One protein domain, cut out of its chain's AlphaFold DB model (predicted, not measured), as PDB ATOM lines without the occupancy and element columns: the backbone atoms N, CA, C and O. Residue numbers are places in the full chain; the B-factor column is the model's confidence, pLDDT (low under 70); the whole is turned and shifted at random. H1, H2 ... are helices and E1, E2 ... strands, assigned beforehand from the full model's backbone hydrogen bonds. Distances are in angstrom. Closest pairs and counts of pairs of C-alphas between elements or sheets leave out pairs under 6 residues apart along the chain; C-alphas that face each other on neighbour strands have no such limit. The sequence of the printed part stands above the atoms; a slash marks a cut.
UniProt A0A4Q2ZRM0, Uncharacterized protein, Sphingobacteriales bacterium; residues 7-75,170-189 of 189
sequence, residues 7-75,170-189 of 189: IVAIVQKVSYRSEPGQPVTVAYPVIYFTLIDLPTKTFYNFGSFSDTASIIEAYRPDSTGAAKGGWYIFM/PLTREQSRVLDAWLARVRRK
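What this domain is: This is residues 7 to 75 and 170 to 189 of the 189 residues of an uncharacterized protein of Sphingobacteriales bacterium (UniProt A0A4Q2ZRM0). A strongly twisted sheet of four strands has one helix, H1, packed slantwise over one face. The long loop between E1 and E2 makes an arm that gives the model its length, with residues 18 to 23 sticking out free, and after E4 residues 60 to 75 fold back on themselves. The printed part has 89 residues, with E1, E2, E3, E4 and H1 along the chain; the sheet's order is E1 - E2 - E3 - E4, antiparallel throughout. The class is mixed, helices and strands, with 38 residues, under half, in named elements. The whole is loose, with a radius of gyration of the C-alphas of 15.6 A and spans of 52 by 35 by 25 A.

Where its parts are: E1, residues 7 to 12, begins at C-alpha 7 at (5.910, 29.329, -26.687) and is 15.8 A long. E2, residues 30 to 37, measures 20.5 A, E3, residues 42 to 46, 13.3 A, and E4, residues 55 to 59, 10.8 A. H1, residues 173 to 186, is 20.2 A long and ends at C-alpha 186 at (10.513, 41.291, -22.556).

How they stand to each other: The strands form a meander, each the antiparallel neighbour of the one before. Hairpin E1 and E2 has N 9 and O 34 at 3.0 A, hairpin E2 and E3 N 35 and O 44 at 2.8 A, and hairpin E3 and E4 N 45 and O 57 at 2.8 A, within hydrogen-bond range. Edge strands E1 and E4 are apart. H1 is on the sheet at a height of 9.2 A, only just over E3, on which 3 of its C-alphas fall, and slantwise to it at 57 degrees on the local plane. The closest C-alphas of E2 and H1, those of Asp 37 and Leu 183, are 7.6 A apart. In H1 every O i to N i+4 pair is within hydrogen-bond range.

The domain as a whole: The C-alphas farthest apart, of Gly 21 and Arg 188, are 53.0 A apart. Residues 76 to 169 are not printed, and C-alphas 75 and 170 are 28.0 A apart across this cut. The link from E1 to E2, 17 residues, is long. The pLDDT is under 70 at residues 7 to 28, 62 to 75 and 189.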
ATOM      1  N   ILE A   7       5.302  30.618 -26.310       58.38
ATOM      2  CA  ILE A   7       5.910  29.329 -26.687       58.38
ATOM      3  C   ILE A   7       7.381  29.355 -26.293       58.38
ATOM      4  O   ILE A   7       8.030  30.386 -26.471       58.38
ATOM      5  N   VAL A   8       7.900  28.215 -25.834       56.81
ATOM      6  CA  VAL A   8       9.340  27.940 -25.819       56.81
ATOM      7  C   VAL A   8       9.652  26.933 -26.913       56.81
ATOM      8  O   VAL A   8       9.230  25.786 -26.822       56.81
ATOM      9  N   ALA A   9      10.393  27.352 -27.935       58.75
ATOM     10  CA  ALA A   9      10.960  26.420 -28.906       58.75
ATOM     11  C   ALA A   9      12.392  26.057 -28.498       58.75
ATOM     12  O   ALA A   9      13.189  26.946 -28.179       58.75
ATOM     13  N   ILE A  10      12.715  24.764 -28.519       60.16
ATOM     14  CA  ILE A  10      14.075  24.255 -28.323       60.16
ATOM     15  C   ILE A  10      14.692  24.075 -29.708       60.16
ATOM     16  O   ILE A  10      14.228  23.243 -30.485       60.16
ATOM     17  N   VAL A  11      15.735  24.842 -30.027       55.06
ATOM     18  CA  VAL A  11      16.415  24.723 -31.323       55.06
ATOM     19  C   VAL A  11      17.662  23.867 -31.170       55.06
ATOM     20  O   VAL A  11      18.559  24.187 -30.390       55.06
ATOM     21  N   GLN A  12      17.718  22.775 -31.929       50.38
ATOM     22  CA  GLN A  12      18.793  21.786 -31.895       50.38
ATOM     23  C   GLN A  12      19.558  21.749 -33.226       50.38
ATOM     24  O   GLN A  12      18.967  21.914 -34.293       50.38
ATOM     25  N   LYS A  13      20.878  21.512 -33.188       45.50
ATOM     26  CA  LYS A  13      21.687  21.331 -34.409       45.50
ATOM     27  C   LYS A  13      21.588  19.895 -34.910       45.50
ATOM     28  O   LYS A  13      22.216  19.031 -34.316       45.50
ATOM     29  N   VAL A  14      20.910  19.666 -36.031       45.06
ATOM     30  CA  VAL A  14      20.817  18.338 -36.657       45.06
ATOM     31  C   VAL A  14      22.013  18.093 -37.588       45.06
ATOM     32  O   VAL A  14      22.216  18.822 -38.555       45.06
ATOM     33  N   SER A  15      22.803  17.058 -37.305       43.03
ATOM     34  CA  SER A  15      23.834  16.512 -38.199       43.03
ATOM     35  C   SER A  15      23.401  15.125 -38.675       43.03
ATOM     36  O   SER A  15      23.065  14.272 -37.851       43.03
ATOM     37  N   TYR A  16      23.430  14.891 -39.987       41.38
ATOM     38  CA  TYR A  16      23.136  13.589 -40.587       41.38
ATOM     39  C   TYR A  16      24.437  12.870 -40.943       41.38
ATOM     40  O   TYR A  16      25.283  13.420 -41.647       41.38
ATOM     41  N   ARG A  17      24.578  11.623 -40.493       46.31
ATOM     42  CA  ARG A  17      25.553  10.670 -41.032       46.31
ATOM     43  C   ARG A  17      24.792   9.391 -41.351       46.31
ATOM     44  O   ARG A  17      24.276   8.747 -40.444       46.31
ATOM     45  N   SER A  18      24.650   9.067 -42.632       44.53
ATOM     46  CA  SER A  18      24.051   7.802 -43.051       44.53
ATOM     47  C   SER A  18      25.136   6.730 -43.049       44.53
ATOM     48  O   SER A  18      25.951   6.682 -43.970       44.53
ATOM     49  N   GLU A  19      25.160   5.881 -42.029       51.03
ATOM     50  CA  GLU A  19      25.847   4.591 -42.117       51.03
ATOM     51  C   GLU A  19      24.794   3.488 -42.325       51.03
ATOM     52  O   GLU A  19      23.739   3.525 -41.682       51.03
ATOM     53  N   PRO A  20      25.007   2.533 -43.250       57.88
ATOM     54  CA  PRO A  20      24.046   1.463 -43.481       57.88
ATOM     55  C   PRO A  20      23.908   0.563 -42.245       57.88
ATOM     56  O   PRO A  20      24.889  -0.008 -41.777       57.88
ATOM     57  N   GLY A  21      22.677   0.367 -41.767       58.12
ATOM     58  CA  GLY A  21      22.326  -0.795 -40.941       58.12
ATOM     59  C   GLY A  21      22.141  -0.583 -39.437       58.12
ATOM     60  O   GLY A  21      21.780  -1.551 -38.773       58.12
ATOM     61  N   GLN A  22      22.299   0.626 -38.883       50.72
ATOM     62  CA  GLN A  22      21.908   0.891 -37.489       50.72
ATOM     63  C   GLN A  22      21.198   2.242 -37.313       50.72
ATOM     64  O   GLN A  22      21.697   3.263 -37.788       50.72
ATOM     65  N   PRO A  23      20.043   2.289 -36.621       49.56
ATOM     66  CA  PRO A  23      19.451   3.551 -36.206       49.56
ATOM     67  C   PRO A  23      20.366   4.217 -35.169       49.56
ATOM     68  O   PRO A  23      20.509   3.733 -34.049       49.56
ATOM     69  N   VAL A  24      20.996   5.329 -35.546       54.22
ATOM     70  CA  VAL A  24      21.776   6.157 -34.621       54.22
ATOM     71  C   VAL A  24      20.832   7.149 -33.948       54.22
ATOM     72  O   VAL A  24      20.284   8.036 -34.603       54.22
ATOM     73  N   THR A  25      20.662   7.034 -32.632       48.38
ATOM     74  CA  THR A  25      20.061   8.103 -31.825       48.38
ATOM     75  C   THR A  25      21.089   9.219 -31.685       48.38
ATOM     76  O   THR A  25      22.004   9.127 -30.870       48.38
ATOM     77  N   VAL A  26      20.976  10.269 -32.498       56.09
ATOM     78  CA  VAL A  26      21.861  11.433 -32.380       56.09
ATOM     79  C   VAL A  26      21.258  12.408 -31.373       56.09
ATOM     80  O   VAL A  26      20.193  12.975 -31.604       56.09
ATOM     81  N   ALA A  27      21.937  12.605 -30.242       53.81
ATOM     82  CA  ALA A  27      21.606  13.678 -29.313       53.81
ATOM     83  C   ALA A  27      22.132  15.001 -29.881       53.81
ATOM     84  O   ALA A  27      23.338  15.176 -30.067       53.81
ATOM     85  N   TYR A  28      21.230  15.930 -30.175       63.19
ATOM     86  CA  TYR A  28      21.591  17.225 -30.734       63.19
ATOM     87  C   TYR A  28      21.710  18.280 -29.626       63.19
ATOM     88  O   TYR A  28      20.802  18.396 -28.798       63.19
ATOM     89  N   PRO A  29      22.801  19.066 -29.584       73.25
ATOM     90  CA  PRO A  29      22.944  20.113 -28.583       73.25
ATOM     91  C   PRO A  29      21.891  21.201 -28.808       73.25
ATOM     92  O   PRO A  29      21.630  21.603 -29.947       73.25
ATOM     93  N   VAL A  30      21.309  21.689 -27.710       77.19
ATOM     94  CA  VAL A  30      20.436  22.866 -27.728       77.19
ATOM     95  C   VAL A  30      21.298  24.096 -27.991       77.19
ATOM     96  O   VAL A  30      22.246  24.355 -27.254       77.19
ATOM     97  N   ILE A  31      20.979  24.840 -29.048       79.19
ATOM     98  CA  ILE A  31      21.699  26.062 -29.422       79.19
ATOM     99  C   ILE A  31      21.114  27.257 -28.662       79.19
ATOM    100  O   ILE A  31      21.849  28.064 -28.102       79.19
ATOM    101  N   TYR A  32      19.784  27.370 -28.654       84.62
ATOM    102  CA  TYR A  32      19.053  28.412 -27.943       84.62
ATOM    103  C   TYR A  32      17.601  27.993 -27.683       84.62
ATOM    104  O   TYR A  32      17.066  27.061 -28.290       84.62
ATOM    105  N   PHE A  33      16.966  28.734 -26.782       86.75
ATOM    106  CA  PHE A  33      15.548  28.682 -26.461       86.75
ATOM    107  C   PHE A  33      14.875  29.932 -27.013       86.75
ATOM    108  O   PHE A  33      15.367  31.037 -26.804       86.75
ATOM    109  N   THR A  34      13.749  29.778 -27.695       85.94
ATOM    110  CA  THR A  34      13.006  30.914 -28.255       85.94
ATOM    111  C   THR A  34      11.744  31.150 -27.450       85.94
ATOM    112  O   THR A  34      10.883  30.277 -27.446       85.94
ATOM    113  N   LEU A  35      11.602  32.320 -26.826       87.75
ATOM    114  CA  LEU A  35      10.319  32.820 -26.334       87.75
ATOM    115  C   LEU A  35       9.597  33.559 -27.460       87.75
ATOM    116  O   LEU A  35      10.156  34.488 -28.043       87.75
ATOM    117  N   ILE A  36       8.342  33.204 -27.712       83.31
ATOM    118  CA  ILE A  36       7.485  33.919 -28.666       83.31
ATOM    119  C   ILE A  36       6.437  34.710 -27.882       83.31
ATOM    120  O   ILE A  36       5.536  34.112 -27.296       83.31
ATOM    121  N   ASP A  37       6.545  36.040 -27.868       83.38
ATOM    122  CA  ASP A  37       5.529  36.920 -27.282       83.38
ATOM    123  C   ASP A  37       4.415  37.155 -28.303       83.38
ATOM    124  O   ASP A  37       4.553  37.933 -29.250       83.38
ATOM    125  N   LEU A  38       3.304  36.443 -28.122       75.12
ATOM    126  CA  LEU A  38       2.209  36.409 -29.092       75.12
ATOM    127  C   LEU A  38       1.534  37.759 -29.355       75.12
ATOM    128  O   LEU A  38       1.297  38.048 -30.529       75.12
ATOM    129  N   PRO A  39       1.261  38.612 -28.344       77.56
ATOM    130  CA  PRO A  39       0.641  39.914 -28.581       77.56
ATOM    131  C   PRO A  39       1.449  40.794 -29.536       77.56
ATOM    132  O   PRO A  39       0.881  41.449 -30.407       77.56
ATOM    133  N   THR A  40       2.778  40.789 -29.403       80.69
ATOM    134  CA  THR A  40       3.663  41.607 -30.243       80.69
ATOM    135  C   THR A  40       4.221  40.854 -31.450       80.69
ATOM    136  O   THR A  40       4.892  41.466 -32.283       80.69
ATOM    137  N   LYS A  41       3.969  39.540 -31.539       78.94
ATOM    138  CA  LYS A  41       4.559  38.608 -32.514       78.94
ATOM    139  C   LYS A  41       6.088  38.714 -32.578       78.94
ATOM    140  O   LYS A  41       6.684  38.614 -33.648       78.94
ATOM    141  N   THR A  42       6.722  38.940 -31.428       84.31
ATOM    142  CA  THR A  42       8.177  39.115 -31.319       84.31
ATOM    143  C   THR A  42       8.823  37.855 -30.749       84.31
ATOM    144  O   THR A  42       8.290  37.220 -29.839       84.31
ATOM    145  N   PHE A  43       9.985  37.506 -31.285       87.69
ATOM    146  CA  PHE A  43      10.796  36.361 -30.898       87.69
ATOM    147  C   PHE A  43      11.964  36.846 -30.058       87.69
ATOM    148  O   PHE A  43      12.590  37.852 -30.398       87.69
ATOM    149  N   TYR A  44      12.278  36.110 -28.998       90.81
ATOM    150  CA  TYR A  44      13.397  36.388 -28.110       90.81
ATOM    151  C   TYR A  44      14.190  35.105 -27.878       90.81
ATOM    152  O   TYR A  44      13.671  34.147 -27.308       90.81
ATOM    153  N   ASN A  45      15.450  35.093 -28.302       91.25
ATOM    154  CA  ASN A  45      16.334  33.943 -28.173       91.25
ATOM    155  C   ASN A  45      17.173  34.052 -26.892       91.25
ATOM    156  O   ASN A  45      17.776  35.092 -26.617       91.25
ATOM    157  N   PHE A  46      17.256  32.956 -26.142       91.56
ATOM    158  CA  PHE A  46      18.017  32.803 -24.903       91.56
ATOM    159  C   PHE A  46      19.008  31.646 -25.043       91.56
ATOM    160  O   PHE A  46      18.657  30.588 -25.556       91.56
ATOM    161  N   GLY A  47      20.240  31.810 -24.560       89.75
ATOM    162  CA  GLY A  47      21.269  30.761 -24.668       89.75
ATOM    163  C   GLY A  47      21.112  29.610 -23.676       89.75
ATOM    164  O   GLY A  47      21.728  28.564 -23.839       89.75
ATOM    165  N   SER A  48      20.305  29.793 -22.633       91.50
ATOM    166  CA  SER A  48      20.068  28.794 -21.594       91.50
ATOM    167  C   SER A  48      18.648  28.912 -21.053       91.50
ATOM    168  O   SER A  48      18.049  29.985 -21.109       91.50
ATOM    169  N   PHE A  49      18.111  27.818 -20.509       89.94
ATOM    170  CA  PHE A  49      16.798  27.801 -19.869       89.94
ATOM    171  C   PHE A  49      16.923  28.179 -18.387       89.94
ATOM    172  O   PHE A  49      16.889  27.329 -17.504       89.94
ATOM    173  N   SER A  50      17.140  29.468 -18.122       93.88
ATOM    174  CA  SER A  50      17.287  30.030 -16.773       93.88
ATOM    175  C   SER A  50      16.545  31.359 -16.662       93.88
ATOM    176  O   SER A  50      16.516  32.137 -17.615       93.88
ATOM    177  N   ASP A  51      15.999  31.681 -15.491       94.75
ATOM    178  CA  ASP A  51      15.340  32.967 -15.233       94.75
ATOM    179  C   ASP A  51      16.312  34.161 -15.313       94.75
ATOM    180  O   ASP A  51      15.912  35.290 -15.618       94.75
ATOM    181  N   THR A  52      17.609  33.906 -15.153       95.12
ATOM    182  CA  THR A  52      18.697  34.880 -15.322       95.12
ATOM    183  C   THR A  52      19.236  34.984 -16.749       95.12
ATOM    184  O   THR A  52      20.065  35.853 -17.007       95.12
ATOM    185  N   ALA A  53      18.777  34.150 -17.690       94.31
ATOM    186  CA  ALA A  53      19.293  34.152 -19.056       94.31
ATOM    187  C   ALA A  53      19.065  35.504 -19.756       94.31
ATOM    188  O   ALA A  53      17.950  36.039 -19.791       94.31
ATOM    189  N   SER A  54      20.124  36.049 -20.348       94.06
ATOM    190  CA  SER A  54      20.045  37.255 -21.169       94.06
ATOM    191  C   SER A  54      19.470  36.944 -22.549       94.06
ATOM    192  O   SER A  54      19.678  35.861 -23.097       94.06
ATOM    193  N   ILE A  55      18.768  37.925 -23.116       95.00
ATOM    194  CA  ILE A  55      18.319  37.877 -24.508       95.00
ATOM    195  C   ILE A  55      19.566  37.996 -25.386       95.00
ATOM    196  O   ILE A  55      20.265  39.005 -25.317       95.00
ATOM    197  N   ILE A  56      19.833  36.975 -26.193       94.69
ATOM    198  CA  ILE A  56      20.910  36.978 -27.193       94.69
ATOM    199  C   ILE A  56      20.452  37.741 -28.431       94.69
ATOM    200  O   ILE A  56      21.216  38.483 -29.038       94.69
ATOM    201  N   GLU A  57      19.185  37.564 -28.795       90.88
ATOM    202  CA  GLU A  57      18.616  38.140 -30.001       90.88
ATOM    203  C   GLU A  57      17.119  38.380 -29.820       90.88
ATOM    204  O   GLU A  57      16.434  37.595 -29.163       90.88
ATOM    205  N   ALA A  58      16.611  39.458 -30.415       91.62
ATOM    206  CA  ALA A  58      15.186  39.723 -30.515       91.62
ATOM    207  C   ALA A  58      14.838  40.164 -31.935       91.62
ATOM    208  O   ALA A  58      15.536  41.002 -32.506       91.62
ATOM    209  N   TYR A  59      13.768  39.619 -32.501       86.88
ATOM    210  CA  TYR A  59      13.330  39.976 -33.847       86.88
ATOM    211  C   TYR A  59      11.825  39.786 -34.013       86.88
ATOM    212  O   TYR A  59      11.206  38.940 -33.370       86.88
ATOM    213  N   ARG A  60      11.230  40.584 -34.896       83.62
ATOM    214  CA  ARG A  60       9.903  40.309 -35.449       83.62
ATOM    215  C   ARG A  60      10.124  39.673 -36.813       83.62
ATOM    216  O   ARG A  60      10.920  40.224 -37.576       83.62
ATOM    217  N   PRO A  61       9.501  38.528 -37.119       70.06
ATOM    218  CA  PRO A  61       9.573  38.002 -38.465       70.06
ATOM    219  C   PRO A  61       8.919  39.016 -39.407       70.06
ATOM    220  O   PRO A  61       8.014  39.759 -39.012       70.06
ATOM    221  N   ASP A  62       9.402  39.065 -40.640       67.94
ATOM    222  CA  ASP A  62       8.771  39.842 -41.702       67.94
ATOM    223  C   ASP A  62       7.381  39.265 -42.056       67.94
ATOM    224  O   ASP A  62       6.841  38.389 -41.371       67.94
ATOM    225  N   SER A  63       6.764  39.743 -43.139       53.62
ATOM    226  CA  SER A  63       5.462  39.243 -43.602       53.62
ATOM    227  C   SER A  63       5.448  37.743 -43.916       53.62
ATOM    228  O   SER A  63       4.368  37.158 -44.001       53.62
ATOM    229  N   THR A  64       6.616  37.110 -44.077       52.00
ATOM    230  CA  THR A  64       6.727  35.661 -44.250       52.00
ATOM    231  C   THR A  64       6.642  34.918 -42.924       52.00
ATOM    232  O   THR A  64       6.614  33.705 -42.930       52.00
ATOM    233  N   GLY A  65       6.602  35.563 -41.755       56.97
ATOM    234  CA  GLY A  65       6.392  34.848 -40.489       56.97
ATOM    235  C   GLY A  65       7.466  33.802 -40.150       56.97
ATOM    236  O   GLY A  65       7.211  32.942 -39.301       56.97
ATOM    237  N   ALA A  66       8.622  33.852 -40.823       59.38
ATOM    238  CA  ALA A  66       9.710  32.902 -40.679       59.38
ATOM    239  C   ALA A  66      10.555  33.222 -39.437       59.38
ATOM    240  O   ALA A  66      11.230  34.250 -39.366       59.38
ATOM    241  N   ALA A  67      10.561  32.327 -38.455       64.19
ATOM    242  CA  ALA A  67      11.598  32.296 -37.442       64.19
ATOM    243  C   ALA A  67      12.945  31.977 -38.111       64.19
ATOM    244  O   ALA A  67      13.015  31.188 -39.065       64.19
ATOM    245  N   LYS A  68      14.033  32.559 -37.595       59.75
ATOM    246  CA  LYS A  68      15.391  32.243 -38.057       59.75
ATOM    247  C   LYS A  68      15.630  30.733 -37.936       59.75
ATOM    248  O   LYS A  68      15.453  30.160 -36.866       59.75
ATOM    249  N   GLY A  69      16.002  30.098 -39.047       57.28
ATOM    250  CA  GLY A  69      16.011  28.635 -39.188       57.28
ATOM    251  C   GLY A  69      14.963  28.085 -40.164       57.28
ATOM    252  O   GLY A  69      14.930  26.879 -40.366       57.28
ATOM    253  N   GLY A  70      14.161  28.954 -40.796       53.31
ATOM    254  CA  GLY A  70      13.225  28.579 -41.863       53.31
ATOM    255  C   GLY A  70      11.837  28.170 -41.366       53.31
ATOM    256  O   GLY A  70      11.121  27.462 -42.068       53.31
ATOM    257  N   TRP A  71      11.452  28.584 -40.151       63.06
ATOM    258  CA  TRP A  71      10.221  28.112 -39.511       63.06
ATOM    259  C   TRP A  71       9.075  29.088 -39.660       63.06
ATOM    260  O   TRP A  71       9.055  30.149 -39.052       63.06
ATOM    261  N   TYR A  72       8.057  28.693 -40.394       62.19
ATOM    262  CA  TYR A  72       6.930  29.555 -40.690       62.19
ATOM    263  C   TYR A  72       5.843  29.456 -39.613       62.19
ATOM    264  O   TYR A  72       4.895  28.688 -39.744       62.19
ATOM    265  N   ILE A  73       5.984  30.225 -38.528       60.50
ATOM    266  CA  ILE A  73       5.012  30.231 -37.413       60.50
ATOM    267  C   ILE A  73       3.769  31.040 -37.777       60.50
ATOM    268  O   ILE A  73       2.656  30.686 -37.396       60.50
ATOM    269  N   PHE A  74       3.959  32.115 -38.544       56.50
ATOM    270  CA  PHE A  74       2.885  33.030 -38.930       56.50
ATOM    271  C   PHE A  74       2.581  33.036 -40.434       56.50
ATOM    272  O   PHE A  74       1.797  33.879 -40.872       56.50
ATOM    273  N   MET A  75       3.159  32.134 -41.245       54.94
ATOM    274  CA  MET A  75       2.799  32.109 -42.670       54.94
ATOM    275  C   MET A  75       1.361  31.695 -42.869       54.94
ATOM    276  O   MET A  75       0.960  30.605 -42.474       54.94
ATOM    277  N   PRO A 170       1.675  19.414 -17.728       74.56
ATOM    278  CA  PRO A 170       1.726  20.713 -17.083       74.56
ATOM    279  C   PRO A 170       3.175  21.162 -16.889       74.56
ATOM    280  O   PRO A 170       4.025  20.375 -16.482       74.56
ATOM    281  N   LEU A 171       3.432  22.456 -17.080       78.44
ATOM    282  CA  LEU A 171       4.727  23.041 -16.734       78.44
ATOM    283  C   LEU A 171       5.074  22.770 -15.265       78.44
ATOM    284  O   LEU A 171       4.241  22.979 -14.374       78.44
ATOM    285  N   THR A 172       6.326  22.397 -15.011       86.00
ATOM    286  CA  THR A 172       6.861  22.334 -13.650       86.00
ATOM    287  C   THR A 172       6.924  23.735 -13.034       86.00
ATOM    288  O   THR A 172       6.893  24.760 -13.726       86.00
ATOM    289  N   ARG A 173       7.051  23.808 -11.703       87.00
ATOM    290  CA  ARG A 173       7.214  25.089 -10.994       87.00
ATOM    291  C   ARG A 173       8.431  25.869 -11.499       87.00
ATOM    292  O   ARG A 173       8.364  27.088 -11.635       87.00
ATOM    293  N   GLU A 174       9.520  25.166 -11.795       88.06
ATOM    294  CA  GLU A 174      10.747  25.761 -12.317       88.06
ATOM    295  C   GLU A 174      10.555  26.310 -13.733       88.06
ATOM    296  O   GLU A 174      10.843  27.483 -13.966       88.06
ATOM    297  N   GLN A 175       9.986  25.515 -14.644       86.25
ATOM    298  CA  GLN A 175       9.676  25.961 -16.006       86.25
ATOM    299  C   GLN A 175       8.741  27.171 -16.001       86.25
ATOM    300  O   GLN A 175       8.966  28.139 -16.728       86.25
ATOM    301  N   SER A 176       7.724  27.156 -15.134       86.69
ATOM    302  CA  SER A 176       6.835  28.300 -14.951       86.69
ATOM    303  C   SER A 176       7.610  29.538 -14.497       86.69
ATOM    304  O   SER A 176       7.442  30.594 -15.102       86.69
ATOM    305  N   ARG A 177       8.487  29.422 -13.492       91.69
ATOM    306  CA  ARG A 177       9.301  30.543 -12.991       91.69
ATOM    307  C   ARG A 177      10.193  31.146 -14.080       91.69
ATOM    308  O   ARG A 177      10.213  32.366 -14.224       91.69
ATOM    309  N   VAL A 178      10.895  30.315 -14.853       91.94
ATOM    310  CA  VAL A 178      11.748  30.771 -15.970       91.94
ATOM    311  C   VAL A 178      10.917  31.552 -16.989       91.94
ATOM    312  O   VAL A 178      11.274  32.672 -17.355       91.94
ATOM    313  N   LEU A 179       9.759  31.009 -17.370       89.75
ATOM    314  CA  LEU A 179       8.840  31.657 -18.303       89.75
ATOM    315  C   LEU A 179       8.293  32.993 -17.789       89.75
ATOM    316  O   LEU A 179       8.198  33.941 -18.565       89.75
ATOM    317  N   ASP A 180       7.946  33.090 -16.501       89.88
ATOM    318  CA  ASP A 180       7.508  34.357 -15.897       89.88
ATOM    319  C   ASP A 180       8.609  35.410 -15.952       89.88
ATOM    320  O   ASP A 180       8.357  36.553 -16.336       89.88
ATOM    321  N   ALA A 181       9.837  35.024 -15.606       93.88
ATOM    322  CA  ALA A 181      10.973  35.930 -15.625       93.88
ATOM    323  C   ALA A 181      11.267  36.445 -17.039       93.88
ATOM    324  O   ALA A 181      11.501  37.641 -17.222       93.88
ATOM    325  N   TRP A 182      11.216  35.572 -18.049       93.88
ATOM    326  CA  TRP A 182      11.414  35.980 -19.438       93.88
ATOM    327  C   TRP A 182      10.299  36.899 -19.931       93.88
ATOM    328  O   TRP A 182      10.599  37.961 -20.474       93.88
ATOM    329  N   LEU A 183       9.029  36.557 -19.685       90.81
ATOM    330  CA  LEU A 183       7.883  37.393 -20.061       90.81
ATOM    331  C   LEU A 183       7.935  38.774 -19.396       90.81
ATOM    332  O   LEU A 183       7.750  39.794 -20.060       90.81
ATOM    333  N   ALA A 184       8.236  38.826 -18.096       92.06
ATOM    334  CA  ALA A 184       8.395  40.083 -17.372       92.06
ATOM    335  C   ALA A 184       9.550  40.924 -17.932       92.06
ATOM    336  O   ALA A 184       9.447  42.147 -18.000       92.06
ATOM    337  N   ARG A 185      10.648  40.283 -18.351       93.38
ATOM    338  CA  ARG A 185      11.808  40.956 -18.949       93.38
ATOM    339  C   ARG A 185      11.480  41.558 -20.312       93.38
ATOM    340  O   ARG A 185      11.861  42.697 -20.559       93.38
ATOM    341  N   VAL A 186      10.792  40.821 -21.186       92.44
ATOM    342  CA  VAL A 186      10.513  41.291 -22.556       92.44
ATOM    343  C   VAL A 186       9.408  42.345 -22.613       92.44
ATOM    344  O   VAL A 186       9.464  43.202 -23.482       92.44
ATOM    345  N   ARG A 187       8.460  42.341 -21.666       88.50
ATOM    346  CA  ARG A 187       7.343  43.308 -21.609       88.50
ATOM    347  C   ARG A 187       7.665  44.635 -20.918       88.50
ATOM    348  O   ARG A 187       6.821  45.521 -20.890       88.50
ATOM    349  N   ARG A 188       8.849  44.765 -20.315       88.25
ATOM    350  CA  ARG A 188       9.342  46.032 -19.738       88.25
ATOM    351  C   ARG A 188      10.113  46.893 -20.743       88.25
ATOM    352  O   ARG A 188      10.483  48.008 -20.391       88.25
ATOM    353  N   LYS A 189      10.421  46.348 -21.920       67.81
ATOM    354  CA  LYS A 189      11.072  47.059 -23.022       67.81
ATOM    355  C   LYS A 189      10.025  47.684 -23.928       67.81
ATOM    356  O   LYS A 189      10.329  48.771 -24.457       67.81
TER     357      LYS A 189